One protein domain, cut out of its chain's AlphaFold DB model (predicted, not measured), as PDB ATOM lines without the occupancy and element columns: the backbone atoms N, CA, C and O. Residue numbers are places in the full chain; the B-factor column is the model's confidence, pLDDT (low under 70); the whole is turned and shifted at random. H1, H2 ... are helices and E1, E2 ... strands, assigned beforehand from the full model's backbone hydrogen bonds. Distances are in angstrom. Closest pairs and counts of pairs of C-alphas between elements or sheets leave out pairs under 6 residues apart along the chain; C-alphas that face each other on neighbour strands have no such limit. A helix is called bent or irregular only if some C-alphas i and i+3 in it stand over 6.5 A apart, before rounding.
ATOM      1  N   ILE A   2     302.468 174.549 171.538       72.31
ATOM      2  CA  ILE A   2     302.164 173.949 172.847       72.31
ATOM      3  C   ILE A   2     303.451 174.013 173.675       72.31
ATOM      4  O   ILE A   2     304.519 173.722 173.145       72.31
ATOM      5  N   VAL A   3     303.351 174.412 174.943       77.81
ATOM      6  CA  VAL A   3     304.467 174.413 175.900       77.81
ATOM      7  C   VAL A   3     304.022 173.607 177.114       77.81
ATOM      8  O   VAL A   3     302.955 173.879 177.662       77.81
ATOM      9  N   GLN A   4     304.819 172.617 177.515       77.00
ATOM     10  CA  GLN A   4     304.593 171.804 178.709       77.00
ATOM     11  C   GLN A   4     305.854 171.833 179.576       77.00
ATOM     12  O   GLN A   4     306.966 171.770 179.052       77.00
ATOM     13  N   THR A   5     305.667 171.913 180.891       81.50
ATOM     14  CA  THR A   5     306.749 171.949 181.879       81.50
ATOM     15  C   THR A   5     306.491 170.876 182.924       81.50
ATOM     16  O   THR A   5     305.410 170.839 183.500       81.50
ATOM     17  N   GLU A   6     307.491 170.040 183.189       76.19
ATOM     18  CA  GLU A   6     307.460 168.999 184.220       76.19
ATOM     19  C   GLU A   6     308.708 169.146 185.098       76.19
ATOM     20  O   GLU A   6     309.800 169.415 184.590       76.19
ATOM     21  N   GLU A   7     308.560 168.975 186.412       74.50
ATOM     22  CA  GLU A   7     309.665 169.028 187.376       74.50
ATOM     23  C   GLU A   7     309.903 167.632 187.957       74.50
ATOM     24  O   GLU A   7     309.002 167.029 188.539       74.50
ATOM     25  N   ILE A   8     311.135 167.130 187.849       67.88
ATOM     26  CA  ILE A   8     311.542 165.877 188.488       67.88
ATOM     27  C   ILE A   8     312.477 166.174 189.651       67.88
ATOM     28  O   ILE A   8     313.514 166.818 189.501       67.88
ATOM     29  N   ARG A   9     312.146 165.611 190.815       61.12
ATOM     30  CA  ARG A   9     313.015 165.614 191.993       61.12
ATOM     31  C   ARG A   9     313.638 164.234 192.167       61.12
ATOM     32  O   ARG A   9     312.979 163.301 192.618       61.12
ATOM     33  N   SER A  10     314.934 164.128 191.873       53.19
ATOM     34  CA  SER A  10     315.729 162.906 192.088       53.19
ATOM     35  C   SER A  10     315.921 162.539 193.572       53.19
ATOM     36  O   SER A  10     316.490 161.491 193.871       53.19
ATOM     37  N   GLY A  11     315.493 163.392 194.507       45.16
ATOM     38  CA  GLY A  11     315.630 163.167 195.943       45.16
ATOM     39  C   GLY A  11     314.438 162.409 196.512       45.16
ATOM     40  O   GLY A  11     313.437 163.026 196.868       45.16
ATOM     41  N   GLY A  12     314.553 161.089 196.632       40.22
ATOM     42  CA  GLY A  12     313.789 160.351 197.629       40.22
ATOM     43  C   GLY A  12     314.633 160.215 198.890       40.22
ATOM     44  O   GLY A  12     315.841 159.988 198.841       40.22
ATOM     45  N   SER A  13     314.004 160.401 200.040       46.38
ATOM     46  CA  SER A  13     314.567 160.022 201.334       46.38
ATOM     47  C   SER A  13     315.078 158.568 201.297       46.38
ATOM     48  O   SER A  13     314.627 157.786 200.460       46.38
ATOM     49  N   TYR A  14     316.022 158.229 202.189       42.81
ATOM     50  CA  TYR A  14     316.656 156.907 202.375       42.81
ATOM     51  C   TYR A  14     315.905 155.736 201.693       42.81
ATOM     52  O   TYR A  14     314.816 155.372 202.127       42.81
ATOM     53  N   LEU A  15     316.515 155.156 200.644       40.78
ATOM     54  CA  LEU A  15     316.064 153.994 199.843       40.78
ATOM     55  C   LEU A  15     314.940 154.186 198.798       40.78
ATOM     56  O   LEU A  15     314.575 153.202 198.156       40.78
ATOM     57  N   SER A  16     314.459 155.402 198.525       46.91
ATOM     58  CA  SER A  16     313.487 155.642 197.439       46.91
ATOM     59  C   SER A  16     314.112 156.407 196.266       46.91
ATOM     60  O   SER A  16     314.626 157.507 196.435       46.91
ATOM     61  N   GLN A  17     314.056 155.843 195.057       49.56
ATOM     62  CA  GLN A  17     314.383 156.542 193.809       49.56
ATOM     63  C   GLN A  17     313.066 156.912 193.113       49.56
ATOM     64  O   GLN A  17     312.274 156.025 192.810       49.56
ATOM     65  N   ASN A  18     312.825 158.201 192.859       52.78
ATOM     66  CA  ASN A  18     311.752 158.610 191.948       52.78
ATOM     67  C   ASN A  18     312.179 158.319 190.506       52.78
ATOM     68  O   ASN A  18     313.329 158.565 190.138       52.78
ATOM     69  N   ASP A  19     311.254 157.805 189.700       57.84
ATOM     70  CA  ASP A  19     311.469 157.599 188.270       57.84
ATOM     71  C   ASP A  19     311.817 158.940 187.603       57.84
ATOM     72  O   ASP A  19     311.049 159.897 187.675       57.84
ATOM     73  N   LEU A  20     312.997 159.025 186.982       64.31
ATOM     74  CA  LEU A  20     313.502 160.250 186.354       64.31
ATOM     75  C   LEU A  20     312.956 160.466 184.932       64.31
ATOM     76  O   LEU A  20     313.470 161.305 184.190       64.31
ATOM     77  N   ARG A  21     311.954 159.689 184.510       69.31
ATOM     78  CA  ARG A  21     311.371 159.784 183.170       69.31
ATOM     79  C   ARG A  21     310.271 160.835 183.121       69.31
ATOM     80  O   ARG A  21     309.234 160.693 183.757       69.31
ATOM     81  N   VAL A  22     310.477 161.850 182.285       68.94
ATOM     82  CA  VAL A  22     309.414 162.772 181.878       68.94
ATOM     83  C   VAL A  22     308.784 162.288 180.578       68.94
ATOM     84  O   VAL A  22     309.492 161.941 179.632       68.94
ATOM     85  N   HIS A  23     307.456 162.326 180.510       74.75
ATOM     86  CA  HIS A  23     306.705 162.118 179.279       74.75
ATOM     87  C   HIS A  23     306.051 163.430 178.840       74.75
ATOM     88  O   HIS A  23     305.248 164.001 179.574       74.75
ATOM     89  N   PHE A  24     306.359 163.883 177.624       78.25
ATOM     90  CA  PHE A  24     305.731 165.053 177.012       78.25
ATOM     91  C   PHE A  24     304.835 164.616 175.855       78.25
ATOM     92  O   PHE A  24     305.300 163.992 174.899       78.25
ATOM     93  N   GLY A  25     303.545 164.939 175.937       72.69
ATOM     94  CA  GLY A  25     302.586 164.644 174.878       72.69
ATOM     95  C   GLY A  25     302.620 165.724 173.800       72.69
ATOM     96  O   GLY A  25     302.150 166.834 174.025       72.69
ATOM     97  N   LEU A  26     303.130 165.403 172.610       77.69
ATOM     98  CA  LEU A  26     303.233 166.357 171.491       77.69
ATOM     99  C   LEU A  26     302.008 166.347 170.550       77.69
ATOM    100  O   LEU A  26     301.975 167.043 169.532       77.69
ATOM    101  N   GLY A  27     300.969 165.571 170.875       78.94
ATOM    102  CA  GLY A  27     299.775 165.431 170.042       78.94
ATOM    103  C   GLY A  27     300.105 164.821 168.677       78.94
ATOM    104  O   GLY A  27     300.595 163.703 168.603       78.94
ATOM    105  N   LYS A  28     299.823 165.549 167.587       79.00
ATOM    106  CA  LYS A  28     300.133 165.119 166.207       79.00
ATOM    107  C   LYS A  28     301.519 165.565 165.719       79.00
ATOM    108  O   LYS A  28     301.855 165.318 164.562       79.00
ATOM    109  N   ALA A  29     302.290 166.283 166.538       82.12
ATOM    110  CA  ALA A  29     303.599 166.773 166.127       82.12
ATOM    111  C   ALA A  29     304.633 165.637 166.139       82.12
ATOM    112  O   ALA A  29     304.744 164.890 167.103       82.12
ATOM    113  N   LEU A  30     305.409 165.534 165.057       86.62
ATOM    114  CA  LEU A  30     306.409 164.473 164.866       86.62
ATOM    115  C   LEU A  30     307.740 164.754 165.581       86.62
ATOM    116  O   LEU A  30     308.604 163.880 165.658       86.62
ATOM    117  N   LYS A  31     307.931 165.979 166.077       87.19
ATOM    118  CA  LYS A  31     309.128 166.416 166.794       87.19
ATOM    119  C   LYS A  31     308.807 167.548 167.770       87.19
ATOM    120  O   LYS A  31     307.858 168.298 167.548       87.19
ATOM    121  N   ALA A  32     309.621 167.673 168.811       87.00
ATOM    122  CA  ALA A  32     309.731 168.874 169.623       87.00
ATOM    123  C   ALA A  32     310.756 169.825 168.990       87.00
ATOM    124  O   ALA A  32     311.868 169.411 168.655       87.00
ATOM    125  N   ASP A  33     310.385 171.098 168.844       87.69
ATOM    126  CA  ASP A  33     311.274 172.119 168.280       87.69
ATOM    127  C   ASP A  33     312.435 172.447 169.230       87.69
ATOM    128  O   ASP A  33     313.577 172.570 168.790       87.69
ATOM    129  N   GLU A  34     312.161 172.543 170.537       89.94
ATOM    130  CA  GLU A  34     313.162 172.770 171.581       89.94
ATOM    131  C   GLU A  34     312.747 172.094 172.899       89.94
ATOM    132  O   GLU A  34     311.585 172.142 173.302       89.94
ATOM    133  N   ILE A  35     313.720 171.486 173.575       89.44
ATOM    134  CA  ILE A  35     313.655 171.020 174.959       89.44
ATOM    135  C   ILE A  35     314.651 171.863 175.754       89.44
ATOM    136  O   ILE A  35     315.840 171.857 175.440       89.44
ATOM    137  N   GLU A  36     314.174 172.567 176.780       92.25
ATOM    138  CA  GLU A  36     315.015 173.289 177.739       92.25
ATOM    139  C   GLU A  36     315.051 172.526 179.066       92.25
ATOM    140  O   GLU A  36     314.010 172.228 179.648       92.25
ATOM    141  N   ILE A  37     316.253 172.229 179.556       89.94
ATOM    142  CA  ILE A  37     316.482 171.537 180.823       89.94
ATOM    143  C   ILE A  37     317.217 172.483 181.751       89.94
ATOM    144  O   ILE A  37     318.290 172.988 181.419       89.94
ATOM    145  N   ARG A  38     316.637 172.711 182.926       90.06
ATOM    146  CA  ARG A  38     317.243 173.503 183.995       90.06
ATOM    147  C   ARG A  38     317.722 172.557 185.081       90.06
ATOM    148  O   ARG A  38     316.918 171.936 185.770       90.06
ATOM    149  N   TRP A  39     319.034 172.435 185.205       88.31
ATOM    150  CA  TRP A  39     319.675 171.579 186.193       88.31
ATOM    151  C   TRP A  39     319.745 172.273 187.553       88.31
ATOM    152  O   TRP A  39     319.843 173.498 187.643       88.31
ATOM    153  N   ASN A  40     319.772 171.485 188.629       82.94
ATOM    154  CA  ASN A  40     319.863 172.013 189.994       82.94
ATOM    155  C   ASN A  40     321.221 172.684 190.294       82.94
ATOM    156  O   ASN A  40     321.348 173.428 191.259       82.94
ATOM    157  N   SER A  41     322.233 172.444 189.454       87.19
ATOM    158  CA  SER A  41     323.515 173.164 189.450       87.19
ATOM    159  C   SER A  41     323.406 174.614 188.950       87.19
ATOM    160  O   SER A  41     324.373 175.367 189.041       87.19
ATOM    161  N   GLY A  42     322.258 174.997 188.376       88.50
ATOM    162  CA  GLY A  42     322.048 176.269 187.684       88.50
ATOM    163  C   GLY A  42     322.376 176.228 186.187       88.50
ATOM    164  O   GLY A  42     322.141 177.217 185.490       88.50
ATOM    165  N   ARG A  43     322.891 175.107 185.659       90.12
ATOM    166  CA  ARG A  43     323.120 174.941 184.217       90.12
ATOM    167  C   ARG A  43     321.790 174.859 183.468       90.12
ATOM    168  O   ARG A  43     320.856 174.200 183.917       90.12
ATOM    169  N   VAL A  44     321.738 175.471 182.287       93.12
ATOM    170  CA  VAL A  44     320.620 175.334 181.347       93.12
ATOM    171  C   VAL A  44     321.119 174.677 180.068       93.12
ATOM    172  O   VAL A  44     322.113 175.120 179.493       93.12
ATOM    173  N   GLU A  45     320.426 173.636 179.619       93.06
ATOM    174  CA  GLU A  45     320.696 172.956 178.354       93.06
ATOM    175  C   GLU A  45     319.500 173.056 177.420       93.06
ATOM    176  O   GLU A  45     318.354 172.958 177.850       93.06
ATOM    177  N   LYS A  46     319.780 173.255 176.132       93.75
ATOM    178  CA  LYS A  46     318.771 173.341 175.077       93.75
ATOM    179  C   LYS A  46     319.079 172.317 174.001       93.75
ATOM    180  O   LYS A  46     320.183 172.307 173.457       93.75
ATOM    181  N   ILE A  47     318.099 171.487 173.677       91.88
ATOM    182  CA  ILE A  47     318.186 170.477 172.622       91.88
ATOM    183  C   ILE A  47     317.076 170.766 171.620       91.88
ATOM    184  O   ILE A  47     315.947 171.024 172.020       91.88
ATOM    185  N   LYS A  48     317.387 170.732 170.325       91.56
ATOM    186  CA  LYS A  48     316.437 171.050 169.252       91.56
ATOM    187  C   LYS A  48     316.124 169.835 168.394       91.56
ATOM    188  O   LYS A  48     316.887 168.871 168.393       91.56
ATOM    189  N   ASP A  49     315.019 169.922 167.660       90.94
ATOM    190  CA  ASP A  49     314.618 168.947 166.637       90.94
ATOM    191  C   ASP A  49     314.549 167.498 167.156       90.94
ATOM    192  O   ASP A  49     314.981 166.544 166.505       90.94
ATOM    193  N   VAL A  50     313.987 167.323 168.351       89.81
ATOM    194  CA  VAL A  50     313.910 166.021 169.021       89.81
ATOM    195  C   VAL A  50     312.697 165.257 168.508       89.81
ATOM    196  O   VAL A  50     311.566 165.693 168.696       89.81
ATOM    197  N   ALA A  51     312.905 164.108 167.863       89.94
ATOM    198  CA  ALA A  51     311.800 163.309 167.335       89.94
ATOM    199  C   ALA A  51     310.879 162.806 168.460       89.94
ATOM    200  O   ALA A  51     311.369 162.342 169.495       89.94
ATOM    201  N   ALA A  52     309.567 162.878 168.217       87.50
ATOM    202  CA  ALA A  52     308.525 162.379 169.108       87.50
ATOM    203  C   ALA A  52     308.575 160.845 169.248       87.50
ATOM    204  O   ALA A  52     309.286 160.163 168.506       87.50
ATOM    205  N   ASP A  53     307.812 160.312 170.207       84.88
ATOM    206  CA  ASP A  53     307.618 158.870 170.441       84.88
ATOM    207  C   ASP A  53     308.914 158.071 170.665       84.88
ATOM    208  O   ASP A  53     309.031 156.896 170.306       84.88
ATOM    209  N   LYS A  54     309.915 158.711 171.277       85.44
ATOM    210  CA  LYS A  54     311.210 158.107 171.611       85.44
ATOM    211  C   LYS A  54     311.642 158.458 173.024       85.44
ATOM    212  O   LYS A  54     311.315 159.518 173.549       85.44
ATOM    213  N   PHE A  55     312.447 157.575 173.606       88.06
ATOM    214  CA  PHE A  55     313.166 157.858 174.839       88.06
ATOM    215  C   PHE A  55     314.565 158.379 174.521       88.06
ATOM    216  O   PHE A  55     315.271 157.811 173.686       88.06
ATOM    217  N   TYR A  56     314.982 159.408 175.255       89.81
ATOM    218  CA  TYR A  56     316.325 159.974 175.192       89.81
ATOM    219  C   TYR A  56     316.969 159.941 176.576       89.81
ATOM    220  O   TYR A  56     316.289 160.123 177.585       89.81
ATOM    221  N   ALA A  57     318.279 159.711 176.613       91.25
ATOM    222  CA  ALA A  57     319.088 159.865 177.811       91.25
ATOM    223  C   ALA A  57     319.875 161.170 177.712       91.25
ATOM    224  O   ALA A  57     320.477 161.461 176.676       91.25
ATOM    225  N   ILE A  58     319.845 161.955 178.785       89.81
ATOM    226  CA  ILE A  58     320.501 163.257 178.852       89.81
ATOM    227  C   ILE A  58     321.363 163.281 180.103       89.81
ATOM    228  O   ILE A  58     320.905 162.895 181.181       89.81
ATOM    229  N   LEU A  59     322.610 163.703 179.940       90.00
ATOM    230  CA  LEU A  59     323.568 163.843 181.022       90.00
ATOM    231  C   LEU A  59     324.034 165.293 181.089       90.00
ATOM    232  O   LEU A  59     324.482 165.850 180.088       90.00
ATOM    233  N   GLU A  60     323.925 165.886 182.276       89.88
ATOM    234  CA  GLU A  60     324.326 167.269 182.510       89.88
ATOM    235  C   GLU A  60     325.774 167.518 182.047       89.88
ATOM    236  O   GLU A  60     326.704 166.817 182.443       89.88
ATOM    237  N   GLY A  61     325.960 168.547 181.224       90.12
ATOM    238  CA  GLY A  61     327.233 168.951 180.629       90.12
ATOM    239  C   GLY A  61     327.586 168.212 179.335       90.12
ATOM    240  O   GLY A  61     328.466 168.673 178.610       90.12
ATOM    241  N   GLU A  62     326.907 167.106 179.028       89.62
ATOM    242  CA  GLU A  62     327.146 166.286 177.832       89.62
ATOM    243  C   GLU A  62     325.965 166.308 176.846       89.62
ATOM    244  O   GLU A  62     326.145 165.988 175.669       89.62
ATOM    245  N   GLY A  63     324.768 166.702 177.291       90.44
ATOM    246  CA  GLY A  63     323.558 166.687 176.477       90.44
ATOM    247  C   GLY A  63     323.068 165.261 176.204       90.44
ATOM    248  O   GLY A  63     323.029 164.424 177.106       90.44
ATOM    249  N   LEU A  64     322.655 164.983 174.962       91.50
ATOM    250  CA  LEU A  64     322.164 163.661 174.561       91.50
ATOM    251  C   LEU A  64     323.290 162.623 174.588       91.50
ATOM    252  O   LEU A  64     324.283 162.735 173.870       91.50
ATOM    253  N   VAL A  65     323.090 161.564 175.364       91.62
ATOM    254  CA  VAL A  65     324.052 160.472 175.529       91.62
ATOM    255  C   VAL A  65     323.393 159.112 175.283       91.62
ATOM    256  O   VAL A  65     322.172 158.982 175.379       91.62
ATOM    257  N   PRO A  66     324.170 158.054 174.992       90.50
ATOM    258  CA  PRO A  66     323.649 156.692 175.020       90.50
ATOM    259  C   PRO A  66     323.089 156.332 176.404       90.50
ATOM    260  O   PRO A  66     323.669 156.711 177.423       90.50
ATOM    261  N   PHE A  67     322.020 155.530 176.454       86.38
ATOM    262  CA  PHE A  67     321.399 155.084 177.714       86.38
ATOM    263  C   PHE A  67     322.387 154.445 178.698       86.38
ATOM    264  O   PHE A  67     322.237 154.594 179.908       86.38
ATOM    265  N   ASP A  68     323.422 153.770 178.206       86.12
ATOM    266  CA  ASP A  68     324.420 153.133 179.067       86.12
ATOM    267  C   ASP A  68     325.288 154.127 179.848       86.12
ATOM    268  O   ASP A  68     325.839 153.759 180.884       86.12
ATOM    269  N   LYS A  69     325.382 155.392 179.410       81.75
ATOM    270  CA  LYS A  69     326.110 156.434 180.153       81.75
ATOM    271  C   LYS A  69     325.364 156.920 181.397       81.75
ATOM    272  O   LYS A  69     326.021 157.329 182.347       81.75
ATOM    273  N   ILE A  70     324.030 156.868 181.403       80.50
ATOM    274  CA  ILE A  70     323.214 157.317 182.548       80.50
ATOM    275  C   ILE A  70     322.911 156.194 183.545       80.50
ATOM    276  O   ILE A  70     322.379 156.440 184.626       80.50
ATOM    277  N   ARG A  71     323.234 154.943 183.198       77.88
ATOM    278  CA  ARG A  71     323.069 153.804 184.102       77.88
ATOM    279  C   ARG A  71     324.151 153.836 185.186       77.88
ATOM    280  O   ARG A  71     325.330 153.995 184.856       77.88
ATOM    281  N   PRO A  72     323.803 153.622 186.467       67.94
ATOM    282  CA  PRO A  72     324.800 153.436 187.511       67.94
ATOM    283  C   PRO A  72     325.730 152.284 187.130       67.94
ATOM    284  O   PRO A  72     325.280 151.162 186.883       67.94
ATOM    285  N   LYS A  73     327.037 152.544 187.074       65.44
ATOM    286  CA  LYS A  73     328.017 151.475 186.883       65.44
ATOM    287  C   LYS A  73     328.017 150.615 188.143       65.44
ATOM    288  O   LYS A  73     328.441 151.073 189.202       65.44
ATOM    289  N   LEU A  74     327.545 149.376 188.029       58.72
ATOM    290  CA  LEU A  74     327.682 148.373 189.081       58.72
ATOM    291  C   LEU A  74     329.176 148.220 189.405       58.72
ATOM    292  O   LEU A  74     329.951 147.749 188.571       58.72
ATOM    293  N   LYS A  75     329.592 148.633 190.608       54.81
ATOM    294  CA  LYS A  75     330.908 148.260 191.133       54.81
ATOM    295  C   LYS A  75     330.895 146.744 191.322       54.81
ATOM    296  O   LYS A  75     330.101 146.240 192.111       54.81
ATOM    297  N   LYS A  76     331.756 146.019 190.603       54.06
ATOM    298  CA  LYS A  76     332.098 144.648 190.996       54.06
ATOM    299  C   LYS A  76     332.848 144.735 192.328       54.06
ATOM    300  O   LYS A  76     333.804 145.505 192.423       54.06
ATOM    301  N   SER A  77     332.328 144.032 193.334       51.41
ATOM    302  CA  SER A  77     333.001 143.790 194.614       51.41
ATOM    303  C   SER A  77     334.153 142.809 194.445       51.41
ATOM    304  O   SER A  77     334.122 142.034 193.462       51.41
TER     305      SER A  77
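What this domain is: This is residues 2 to 77 of the 77 residues of the protein "CRTAC1 family protein" of Acidobacteria bacterium (UniProt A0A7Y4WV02). There is little regular structure: residues 2 to 30 run out and fold back, residues 11 to 16 sticking out, before a long bent hairpin of E1 and E2, a small hairpin of E3 and E4, and the short helix H1. Of 76 printed residues, 26 are in these named elements, mostly strand. The whole is loose, radius of gyration of the C-alphas 14.3 A, spanning 47 by 25 by 23 A.

How they stand to each other: Look at E1, residues 31 to 38, and E2, residues 44 to 51: an antiparallel hairpin, N 35 and O 47 2.8 A apart. E1 bends by 51 degrees at residue 34. E3, residues 57 to 59, and E4, residues 63 to 65, form another, N 63 and O 59 2.9 A apart. E2 and E3 are apart. H1, residues 67 to 70, is too short for an O i to N i+4 pair; its O i to N i+3 pair is within range. The closest C-alphas of E3 and H1, Ala 57 and Phe 67, are 5.3 A apart.

Where its parts are: Find C-alpha 31 at (309.128, 166.416, 166.794); E1 runs 20.3 A from there, and E2 spans 20.5 A. H1 ends at C-alpha 70, (323.214, 157.317, 182.548).

The domain as a whole: The printed part has no cut. Residues 8 to 22 and 72 to 77 are under pLDDT 70.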